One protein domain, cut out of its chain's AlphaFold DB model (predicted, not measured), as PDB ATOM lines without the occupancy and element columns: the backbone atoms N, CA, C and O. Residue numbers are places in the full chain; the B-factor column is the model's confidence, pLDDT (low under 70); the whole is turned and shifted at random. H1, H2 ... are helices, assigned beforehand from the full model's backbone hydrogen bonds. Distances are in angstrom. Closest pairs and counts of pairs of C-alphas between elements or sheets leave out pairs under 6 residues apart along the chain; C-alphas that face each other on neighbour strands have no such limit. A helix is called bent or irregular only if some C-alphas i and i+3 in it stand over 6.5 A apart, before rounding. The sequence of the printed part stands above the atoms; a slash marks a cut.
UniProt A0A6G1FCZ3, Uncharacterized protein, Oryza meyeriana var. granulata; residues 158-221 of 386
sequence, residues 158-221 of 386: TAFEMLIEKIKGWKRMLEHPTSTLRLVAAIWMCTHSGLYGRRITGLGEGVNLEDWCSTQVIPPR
ATOM      1  N   THR A 158     -24.506  16.262  21.998       72.38
ATOM      2  CA  THR A 158     -23.535  15.197  21.695       72.38
ATOM      3  C   THR A 158     -22.547  15.633  20.604       72.38
ATOM      4  O   THR A 158     -21.336  15.451  20.739       72.38
ATOM      5  N   ALA A 159     -23.036  16.252  19.523       66.44
ATOM      6  CA  ALA A 159     -22.183  16.745  18.441       66.44
ATOM      7  C   ALA A 159     -21.321  17.953  18.862       66.44
ATOM      8  O   ALA A 159     -20.200  18.114  18.369       66.44
ATOM      9  N   PHE A 160     -21.827  18.789  19.772       70.69
ATOM     10  CA  PHE A 160     -21.138  19.961  20.305       70.69
ATOM     11  C   PHE A 160     -20.014  19.575  21.273       70.69
ATOM     12  O   PHE A 160     -18.893  20.055  21.104       70.69
ATOM     13  N   GLU A 161     -20.242  18.635  22.194       76.88
ATOM     14  CA  GLU A 161     -19.177  18.119  23.062       76.88
ATOM     15  C   GLU A 161     -18.103  17.372  22.265       76.88
ATOM     16  O   GLU A 161     -16.915  17.630  22.458       76.88
ATOM     17  N   MET A 162     -18.472  16.555  21.266       75.56
ATOM     18  CA  MET A 162     -17.490  15.956  20.347       75.56
ATOM     19  C   MET A 162     -16.652  17.010  19.596       75.56
ATOM     20  O   MET A 162     -15.471  16.786  19.319       75.56
ATOM     21  N   LEU A 163     -17.232  18.166  19.255       78.00
ATOM     22  CA  LEU A 163     -16.506  19.282  18.642       78.00
ATOM     23  C   LEU A 163     -15.578  19.974  19.654       78.00
ATOM     24  O   LEU A 163     -14.419  20.245  19.331       78.00
ATOM     25  N   ILE A 164     -16.049  20.211  20.879       78.00
ATOM     26  CA  ILE A 164     -15.269  20.793  21.976       78.00
ATOM     27  C   ILE A 164     -14.085  19.891  22.347       78.00
ATOM     28  O   ILE A 164     -12.958  20.377  22.433       78.00
ATOM     29  N   GLU A 165     -14.292  18.585  22.512       78.94
ATOM     30  CA  GLU A 165     -13.244  17.578  22.728       78.94
ATOM     31  C   GLU A 165     -12.188  17.611  21.619       78.94
ATOM     32  O   GLU A 165     -10.983  17.619  21.886       78.94
ATOM     33  N   LYS A 166     -12.624  17.713  20.359       75.69
ATOM     34  CA  LYS A 166     -11.735  17.786  19.196       75.69
ATOM     35  C   LYS A 166     -10.905  19.073  19.184       75.69
ATOM     36  O   LYS A 166      -9.705  19.013  18.922       75.69
ATOM     37  N   ILE A 167     -11.494  20.212  19.554       71.94
ATOM     38  CA  ILE A 167     -10.799  21.502  19.709       71.94
ATOM     39  C   ILE A 167      -9.829  21.474  20.910       71.94
ATOM     40  O   ILE A 167      -8.677  21.900  20.783       71.94
ATOM     41  N   LYS A 168     -10.231  20.897  22.053       72.44
ATOM     42  CA  LYS A 168      -9.352  20.611  23.209       72.44
ATOM     43  C   LYS A 168      -8.185  19.692  22.795       72.44
ATOM     44  O   LYS A 168      -7.051  19.890  23.231       72.44
ATOM     45  N   GLY A 169      -8.425  18.727  21.905       63.94
ATOM     46  CA  GLY A 169      -7.412  17.879  21.269       63.94
ATOM     47  C   GLY A 169      -6.441  18.658  20.374       63.94
ATOM     48  O   GLY A 169      -5.230  18.473  20.469       63.94
ATOM     49  N   TRP A 170      -6.933  19.599  19.566       65.44
ATOM     50  CA  TRP A 170      -6.089  20.474  18.740       65.44
ATOM     51  C   TRP A 170      -5.163  21.375  19.565       65.44
ATOM     52  O   TRP A 170      -4.048  21.648  19.132       65.44
ATOM     53  N   LYS A 171      -5.561  21.775  20.781       55.81
ATOM     54  CA  LYS A 171      -4.676  22.493  21.719       55.81
ATOM     55  C   LYS A 171      -3.455  21.653  22.144       55.81
ATOM     56  O   LYS A 171      -2.430  22.228  22.499       55.81
ATOM     57  N   ARG A 172      -3.545  20.315  22.075       56.47
ATOM     58  CA  ARG A 172      -2.428  19.373  22.296       56.47
ATOM     59  C   ARG A 172      -1.615  19.113  21.016       56.47
ATOM     60  O   ARG A 172      -0.401  18.984  21.096       56.47
ATOM     61  N   MET A 173      -2.244  19.131  19.836       50.22
ATOM     62  CA  MET A 173      -1.578  19.092  18.516       50.22
ATOM     63  C   MET A 173      -1.379  20.511  17.942       50.22
ATOM     64  O   MET A 173      -1.903  20.844  16.878       50.22
ATOM     65  N   LEU A 174      -0.659  21.352  18.693       50.81
ATOM     66  CA  LEU A 174      -0.766  22.823  18.716       50.81
ATOM     67  C   LEU A 174      -0.648  23.581  17.369       50.81
ATOM     68  O   LEU A 174      -1.034  24.751  17.301       50.81
ATOM     69  N   GLU A 175      -0.121  22.962  16.310       55.38
ATOM     70  CA  GLU A 175       0.272  23.656  15.076       55.38
ATOM     71  C   GLU A 175      -0.768  23.631  13.942       55.38
ATOM     72  O   GLU A 175      -0.924  24.635  13.248       55.38
ATOM     73  N   HIS A 176      -1.491  22.531  13.700       58.91
ATOM     74  CA  HIS A 176      -2.166  22.340  12.399       58.91
ATOM     75  C   HIS A 176      -3.341  23.297  12.082       58.91
ATOM     76  O   HIS A 176      -3.268  24.002  11.071       58.91
ATOM     77  N   PRO A 177      -4.431  23.386  12.874       60.22
ATOM     78  CA  PRO A 177      -5.563  24.250  12.516       60.22
ATOM     79  C   PRO A 177      -5.245  25.742  12.705       60.22
ATOM     80  O   PRO A 177      -5.693  26.585  11.930       60.22
ATOM     81  N   THR A 178      -4.424  26.077  13.702       69.38
ATOM     82  CA  THR A 178      -4.029  27.454  14.037       69.38
ATOM     83  C   THR A 178      -3.045  28.043  13.025       69.38
ATOM     84  O   THR A 178      -3.131  29.241  12.741       69.38
ATOM     85  N   SER A 179      -2.154  27.230  12.441       75.50
ATOM     86  CA  SER A 179      -1.333  27.636  11.291       75.50
ATOM     87  C   SER A 179      -2.147  27.704  10.000       75.50
ATOM     88  O   SER A 179      -1.940  28.627   9.222       75.50
ATOM     89  N   THR A 180      -3.127  26.813   9.795       82.19
ATOM     90  CA  THR A 180      -4.015  26.855   8.618       82.19
ATOM     91  C   THR A 180      -4.783  28.179   8.547       82.19
ATOM     92  O   THR A 180      -4.770  28.838   7.509       82.19
ATOM     93  N   LEU A 181      -5.386  28.627   9.656       87.12
ATOM     94  CA  LEU A 181      -6.093  29.915   9.716       87.12
ATOM     95  C   LEU A 181      -5.154  31.114   9.483       87.12
ATOM     96  O   LEU A 181      -5.477  32.002   8.694       87.12
ATOM     97  N   ARG A 182      -3.962  31.107  10.095       88.12
ATOM     98  CA  ARG A 182      -2.920  32.128   9.871       88.12
ATOM     99  C   ARG A 182      -2.434  32.168   8.418       88.12
ATOM    100  O   ARG A 182      -2.262  33.246   7.856       88.12
ATOM    101  N   LEU A 183      -2.251  31.011   7.786       84.50
ATOM    102  CA  LEU A 183      -1.835  30.905   6.388       84.50
ATOM    103  C   LEU A 183      -2.928  31.421   5.440       84.50
ATOM    104  O   LEU A 183      -2.621  32.167   4.514       84.50
ATOM    105  N   VAL A 184      -4.200  31.104   5.706       87.50
ATOM    106  CA  VAL A 184      -5.352  31.663   4.973       87.50
ATOM    107  C   VAL A 184      -5.399  33.192   5.096       87.50
ATOM    108  O   VAL A 184      -5.599  33.872   4.088       87.50
ATOM    109  N   ALA A 185      -5.139  33.746   6.287       87.88
ATOM    110  CA  ALA A 185      -5.024  35.192   6.489       87.88
ATOM    111  C   ALA A 185      -3.894  35.798   5.636       87.88
ATOM    112  O   ALA A 185      -4.132  36.721   4.858       87.88
ATOM    113  N   ALA A 186      -2.683  35.241   5.729       86.94
ATOM    114  CA  ALA A 186      -1.506  35.723   5.009       86.94
ATOM    115  C   ALA A 186      -1.681  35.679   3.480       86.94
ATOM    116  O   ALA A 186      -1.389  36.665   2.801       86.94
ATOM    117  N   ILE A 187      -2.215  34.579   2.935       86.31
ATOM    118  CA  ILE A 187      -2.518  34.448   1.501       86.31
ATOM    119  C   ILE A 187      -3.540  35.505   1.076       86.31
ATOM    120  O   ILE A 187      -3.347  36.156   0.047       86.31
ATOM    121  N   TRP A 188      -4.604  35.713   1.860       86.00
ATOM    122  CA  TRP A 188      -5.619  36.722   1.553       86.00
ATOM    123  C   TRP A 188      -5.034  38.135   1.532       86.00
ATOM    124  O   TRP A 188      -5.317  38.896   0.605       86.00
ATOM    125  N   MET A 189      -4.197  38.472   2.515       82.56
ATOM    126  CA  MET A 189      -3.562  39.787   2.627       82.56
ATOM    127  C   MET A 189      -2.611  40.058   1.464       82.56
ATOM    128  O   MET A 189      -2.740  41.095   0.815       82.56
ATOM    129  N   CYS A 190      -1.725  39.114   1.137       82.75
ATOM    130  CA  CYS A 190      -0.785  39.265   0.025       82.75
ATOM    131  C   CYS A 190      -1.504  39.304  -1.338       82.75
ATOM    132  O   CYS A 190      -1.152  40.107  -2.198       82.75
ATOM    133  N   THR A 191      -2.573  38.516  -1.517       80.94
ATOM    134  CA  THR A 191      -3.424  38.553  -2.728       80.94
ATOM    135  C   THR A 191      -4.148  39.895  -2.892       80.94
ATOM    136  O   THR A 191      -4.385  40.335  -4.013       80.94
ATOM    137  N   HIS A 192      -4.463  40.577  -1.788       76.88
ATOM    138  CA  HIS A 192      -5.115  41.889  -1.771       76.88
ATOM    139  C   HIS A 192      -4.163  42.995  -1.292       76.88
ATOM    140  O   HIS A 192      -4.572  43.900  -0.560       76.88
ATOM    141  N   SER A 193      -2.892  42.941  -1.702       72.44
ATOM    142  CA  SER A 193      -1.827  43.830  -1.215       72.44
ATOM    143  C   SER A 193      -2.169  45.324  -1.295       72.44
ATOM    144  O   SER A 193      -1.864  46.064  -0.365       72.44
ATOM    145  N   GLY A 194      -2.901  45.769  -2.322       69.62
ATOM    146  CA  GLY A 194      -3.384  47.153  -2.438       69.62
ATOM    147  C   GLY A 194      -4.345  47.610  -1.325       69.62
ATOM    148  O   GLY A 194      -4.417  48.804  -1.040       69.62
ATOM    149  N   LEU A 195      -5.054  46.689  -0.660       72.12
ATOM    150  CA  LEU A 195      -5.929  46.987   0.485       72.12
ATOM    151  C   LEU A 195      -5.200  46.949   1.832       72.12
ATOM    152  O   LEU A 195      -5.665  47.600   2.768       72.12
ATOM    153  N   TYR A 196      -4.113  46.181   1.942       72.75
ATOM    154  CA  TYR A 196      -3.423  45.905   3.210       72.75
ATOM    155  C   TYR A 196      -2.086  46.637   3.349       72.75
ATOM    156  O   TYR A 196      -1.789  47.130   4.433       72.75
ATOM    157  N   GLY A 197      -1.330  46.805   2.259       65.00
ATOM    158  CA  GLY A 197      -0.040  47.497   2.244       65.00
ATOM    159  C   GLY A 197      -0.127  48.882   2.879       65.00
ATOM    160  O   GLY A 197       0.522  49.120   3.889       65.00
ATOM    161  N   ARG A 198      -1.035  49.750   2.400       64.94
ATOM    162  CA  ARG A 198      -1.222  51.109   2.955       64.94
ATOM    163  C   ARG A 198      -1.664  51.134   4.435       64.94
ATOM    164  O   ARG A 198      -1.485  52.153   5.088       64.94
ATOM    165  N   ARG A 199      -2.233  50.045   4.979       62.94
ATOM    166  CA  ARG A 199      -2.571  49.939   6.418       62.94
ATOM    167  C   ARG A 199      -1.378  49.505   7.273       62.94
ATOM    168  O   ARG A 199      -1.348  49.818   8.454       62.94
ATOM    169  N   ILE A 200      -0.417  48.792   6.685       62.62
ATOM    170  CA  ILE A 200       0.732  48.193   7.380       62.62
ATOM    171  C   ILE A 200       1.992  49.060   7.249       62.62
ATOM    172  O   ILE A 200       2.789  49.113   8.182       62.62
ATOM    173  N   THR A 201       2.129  49.847   6.174       51.44
ATOM    174  CA  THR A 201       3.215  50.835   5.991       51.44
ATOM    175  C   THR A 201       3.231  51.963   7.032       51.44
ATOM    176  O   THR A 201       4.131  52.793   7.008       51.44
ATOM    177  N   GLY A 202       2.266  52.010   7.957       49.44
ATOM    178  CA  GLY A 202       2.318  52.882   9.135       49.44
ATOM    179  C   GLY A 202       3.268  52.402  10.245       49.44
ATOM    180  O   GLY A 202       3.489  53.152  11.187       49.44
ATOM    181  N   LEU A 203       3.818  51.179  10.161       49.09
ATOM    182  CA  LEU A 203       4.740  50.622  11.168       49.09
ATOM    183  C   LEU A 203       6.237  50.793  10.830       49.09
ATOM    184  O   LEU A 203       7.079  50.376  11.623       49.09
ATOM    185  N   GLY A 204       6.581  51.388   9.686       47.97
ATOM    186  CA  GLY A 204       7.968  51.670   9.297       47.97
ATOM    187  C   GLY A 204       8.201  51.602   7.787       47.97
ATOM    188  O   GLY A 204       7.494  50.895   7.064       47.97
ATOM    189  N   GLU A 205       9.205  52.335   7.304       47.62
ATOM    190  CA  GLU A 205       9.611  52.290   5.897       47.62
ATOM    191  C   GLU A 205      10.210  50.925   5.514       47.62
ATOM    192  O   GLU A 205      10.858  50.248   6.311       47.62
ATOM    193  N   GLY A 206       9.998  50.510   4.261       57.00
ATOM    194  CA  GLY A 206      10.665  49.352   3.653       57.00
ATOM    195  C   GLY A 206      10.095  47.960   3.964       57.00
ATOM    196  O   GLY A 206      10.453  47.009   3.270       57.00
ATOM    197  N   VAL A 207       9.188  47.793   4.936       62.66
ATOM    198  CA  VAL A 207       8.646  46.460   5.272       62.66
ATOM    199  C   VAL A 207       7.665  45.963   4.197       62.66
ATOM    200  O   VAL A 207       6.530  46.429   4.099       62.66
ATOM    201  N   ASN A 208       8.084  44.966   3.411       75.56
ATOM    202  CA  ASN A 208       7.215  44.265   2.460       75.56
ATOM    203  C   ASN A 208       6.093  43.505   3.200       75.56
ATOM    204  O   ASN A 208       6.330  42.856   4.220       75.56
ATOM    205  N   LEU A 209       4.877  43.526   2.649       80.94
ATOM    206  CA  LEU A 209       3.717  42.802   3.170       80.94
ATOM    207  C   LEU A 209       3.967  41.291   3.304       80.94
ATOM    208  O   LEU A 209       3.507  40.689   4.269       80.94
ATOM    209  N   GLU A 210       4.724  40.677   2.389       80.19
ATOM    210  CA  GLU A 210       5.065  39.247   2.473       80.19
ATOM    211  C   GLU A 210       5.976  38.934   3.674       80.19
ATOM    212  O   GLU A 210       5.853  37.876   4.302       80.19
ATOM    213  N   ASP A 211       6.836  39.882   4.051       81.88
ATOM    214  CA  ASP A 211       7.762  39.763   5.179       81.88
ATOM    215  C   ASP A 211       7.053  40.058   6.501       81.88
ATOM    216  O   ASP A 211       7.243  39.330   7.481       81.88
ATOM    217  N   TRP A 212       6.142  41.034   6.507       83.62
ATOM    218  CA  TRP A 212       5.215  41.266   7.612       83.62
ATOM    219  C   TRP A 212       4.316  40.044   7.852       83.62
ATOM    220  O   TRP A 212       4.235  39.545   8.970       83.62
ATOM    221  N   CYS A 213       3.722  39.456   6.810       85.25
ATOM    222  CA  CYS A 213       2.957  38.214   6.943       85.25
ATOM    223  C   CYS A 213       3.826  37.035   7.419       85.25
ATOM    224  O   CYS A 213       3.372  36.234   8.239       85.25
ATOM    225  N   SER A 214       5.080  36.939   6.971       83.00
ATOM    226  CA  SER A 214       6.015  35.883   7.391       83.00
ATOM    227  C   SER A 214       6.480  35.994   8.849       83.00
ATOM    228  O   SER A 214       6.878  34.980   9.429       83.00
ATOM    229  N   THR A 215       6.429  37.192   9.443       82.38
ATOM    230  CA  THR A 215       6.909  37.481  10.809       82.38
ATOM    231  C   THR A 215       5.785  37.693  11.825       82.38
ATOM    232  O   THR A 215       5.905  37.214  12.948       82.38
ATOM    233  N   GLN A 216       4.684  38.343  11.438       84.56
ATOM    234  CA  GLN A 216       3.585  38.725  12.333       84.56
ATOM    235  C   GLN A 216       2.328  37.854  12.179       84.56
ATOM    236  O   GLN A 216       1.621  37.623  13.156       84.56
ATOM    237  N   VAL A 217       2.043  37.329  10.979       86.00
ATOM    238  CA  VAL A 217       0.796  36.575  10.725       86.00
ATOM    239  C   VAL A 217       1.001  35.069  10.828       86.00
ATOM    240  O   VAL A 217       0.286  34.397  11.565       86.00
ATOM    241  N   ILE A 218       1.954  34.520  10.072       84.56
ATOM    242  CA  ILE A 218       2.160  33.072   9.926       84.56
ATOM    243  C   ILE A 218       2.672  32.389  11.209       84.56
ATOM    244  O   ILE A 218       2.219  31.272  11.482       84.56
ATOM    245  N   PRO A 219       3.601  32.966  12.001       83.69
ATOM    246  CA  PRO A 219       4.146  32.261  13.157       83.69
ATOM    247  C   PRO A 219       3.098  31.987  14.254       83.69
ATOM    248  O   PRO A 219       2.236  32.829  14.532       83.69
ATOM    249  N   PRO A 220       3.155  30.815  14.914       79.38
ATOM    250  CA  PRO A 220       2.296  30.530  16.056       79.38
ATOM    251  C   PRO A 220       2.607  31.487  17.217       79.38
ATOM    252  O   PRO A 220       3.702  32.036  17.313       79.38
ATOM    253  N   ARG A 221       1.645  31.647  18.132       77.19
ATOM    254  CA  ARG A 221       1.725  32.481  19.353       77.19
ATOM    255  C   ARG A 221       1.824  34.005  19.152       77.19
ATOM    256  O   ARG A 221       1.597  34.713  20.125       77.19
TER     257      ARG A 221
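AT A GLANCE: This is residues 158 to 221 of the 386 residues of an uncharacterized protein of Oryza meyeriana var. granulata (UniProt A0A6G1FCZ3). An elongated, all-helix arrangement: the long helix H2 has the short helix H4 folded back side by side with it, and H3 sits across the far end of H2, joining the two. At the other end of H2 the chain turns a corner into H1, an arm whose residues 158 to 166 stick out free and add to the length. The printed part has 64 residues with four named helices, in the order H1, H2, H3, H4, and no named strand. It is only just loose, close to extended, with a radius of gyration of the C-alphas of 15.7 A, and it spans 50 by 19 by 15 A.

HOW THE PARTS SIT: H1, residues 158 to 170, is close to but not clearly touching H2, residues 176 to 191; their closest C-alphas, those of Trp 170 and Pro 177, are 7.3 A apart. Their lines are about perpendicular, at 80 degrees. H2 and H3, residues 193 to 203, only just touch, with 3 pairs of C-alphas within 8 A, and only at the corner by their link. H2 touches H3 with residues 189 to 190 alone; the closest C-alphas are those of Met 189 and Tyr 196, 6.1 A apart, and the lines are about perpendicular at 78 degrees. H3 touches H4, residues 209 to 217, with the C-alphas of Gly 197 and Leu 209 closest at 6.1 A, at a steep tilt of 65 degrees, the same way. H4 touches H2 at a shallow tilt of 25 degrees, opposite ways; the closest C-alphas, those of Ala 186 and Cys 213, are 5.5 A apart. H1 is apart from H3 and from H4. In H1, H2 and H4 every O i to N i+4 pair is within hydrogen-bond range; in H3 3 of 7 are, beside 4 of 8 O i to N i+3 pairs.

IN THESE COORDINATES: H1 begins at C-alpha 158, (-23.535, 15.197, 21.695), and is 18.5 A long. H2 begins at C-alpha 176, (-2.166, 22.340, 12.399), and is 22.2 A long. H3 is 15.6 A long and only just irregular: C-alphas 195 and 198 are 6.7 A apart. H4, 10.2 A long, ends at C-alpha 217, (0.796, 36.575, 10.725); it is neither bent nor irregular, but only just, with C-alphas 214 and 217 6.2 A apart.

THE WHOLE: The two C-alphas farthest apart, those of Thr 158 and Glu 205, are 52.2 A apart. The printed part has no cut, and the three links are tight. The mean pLDDT of the printed part is 72.4; residue 159, residues 169 to 178, residue 194 and residues 197 to 207 are under 70.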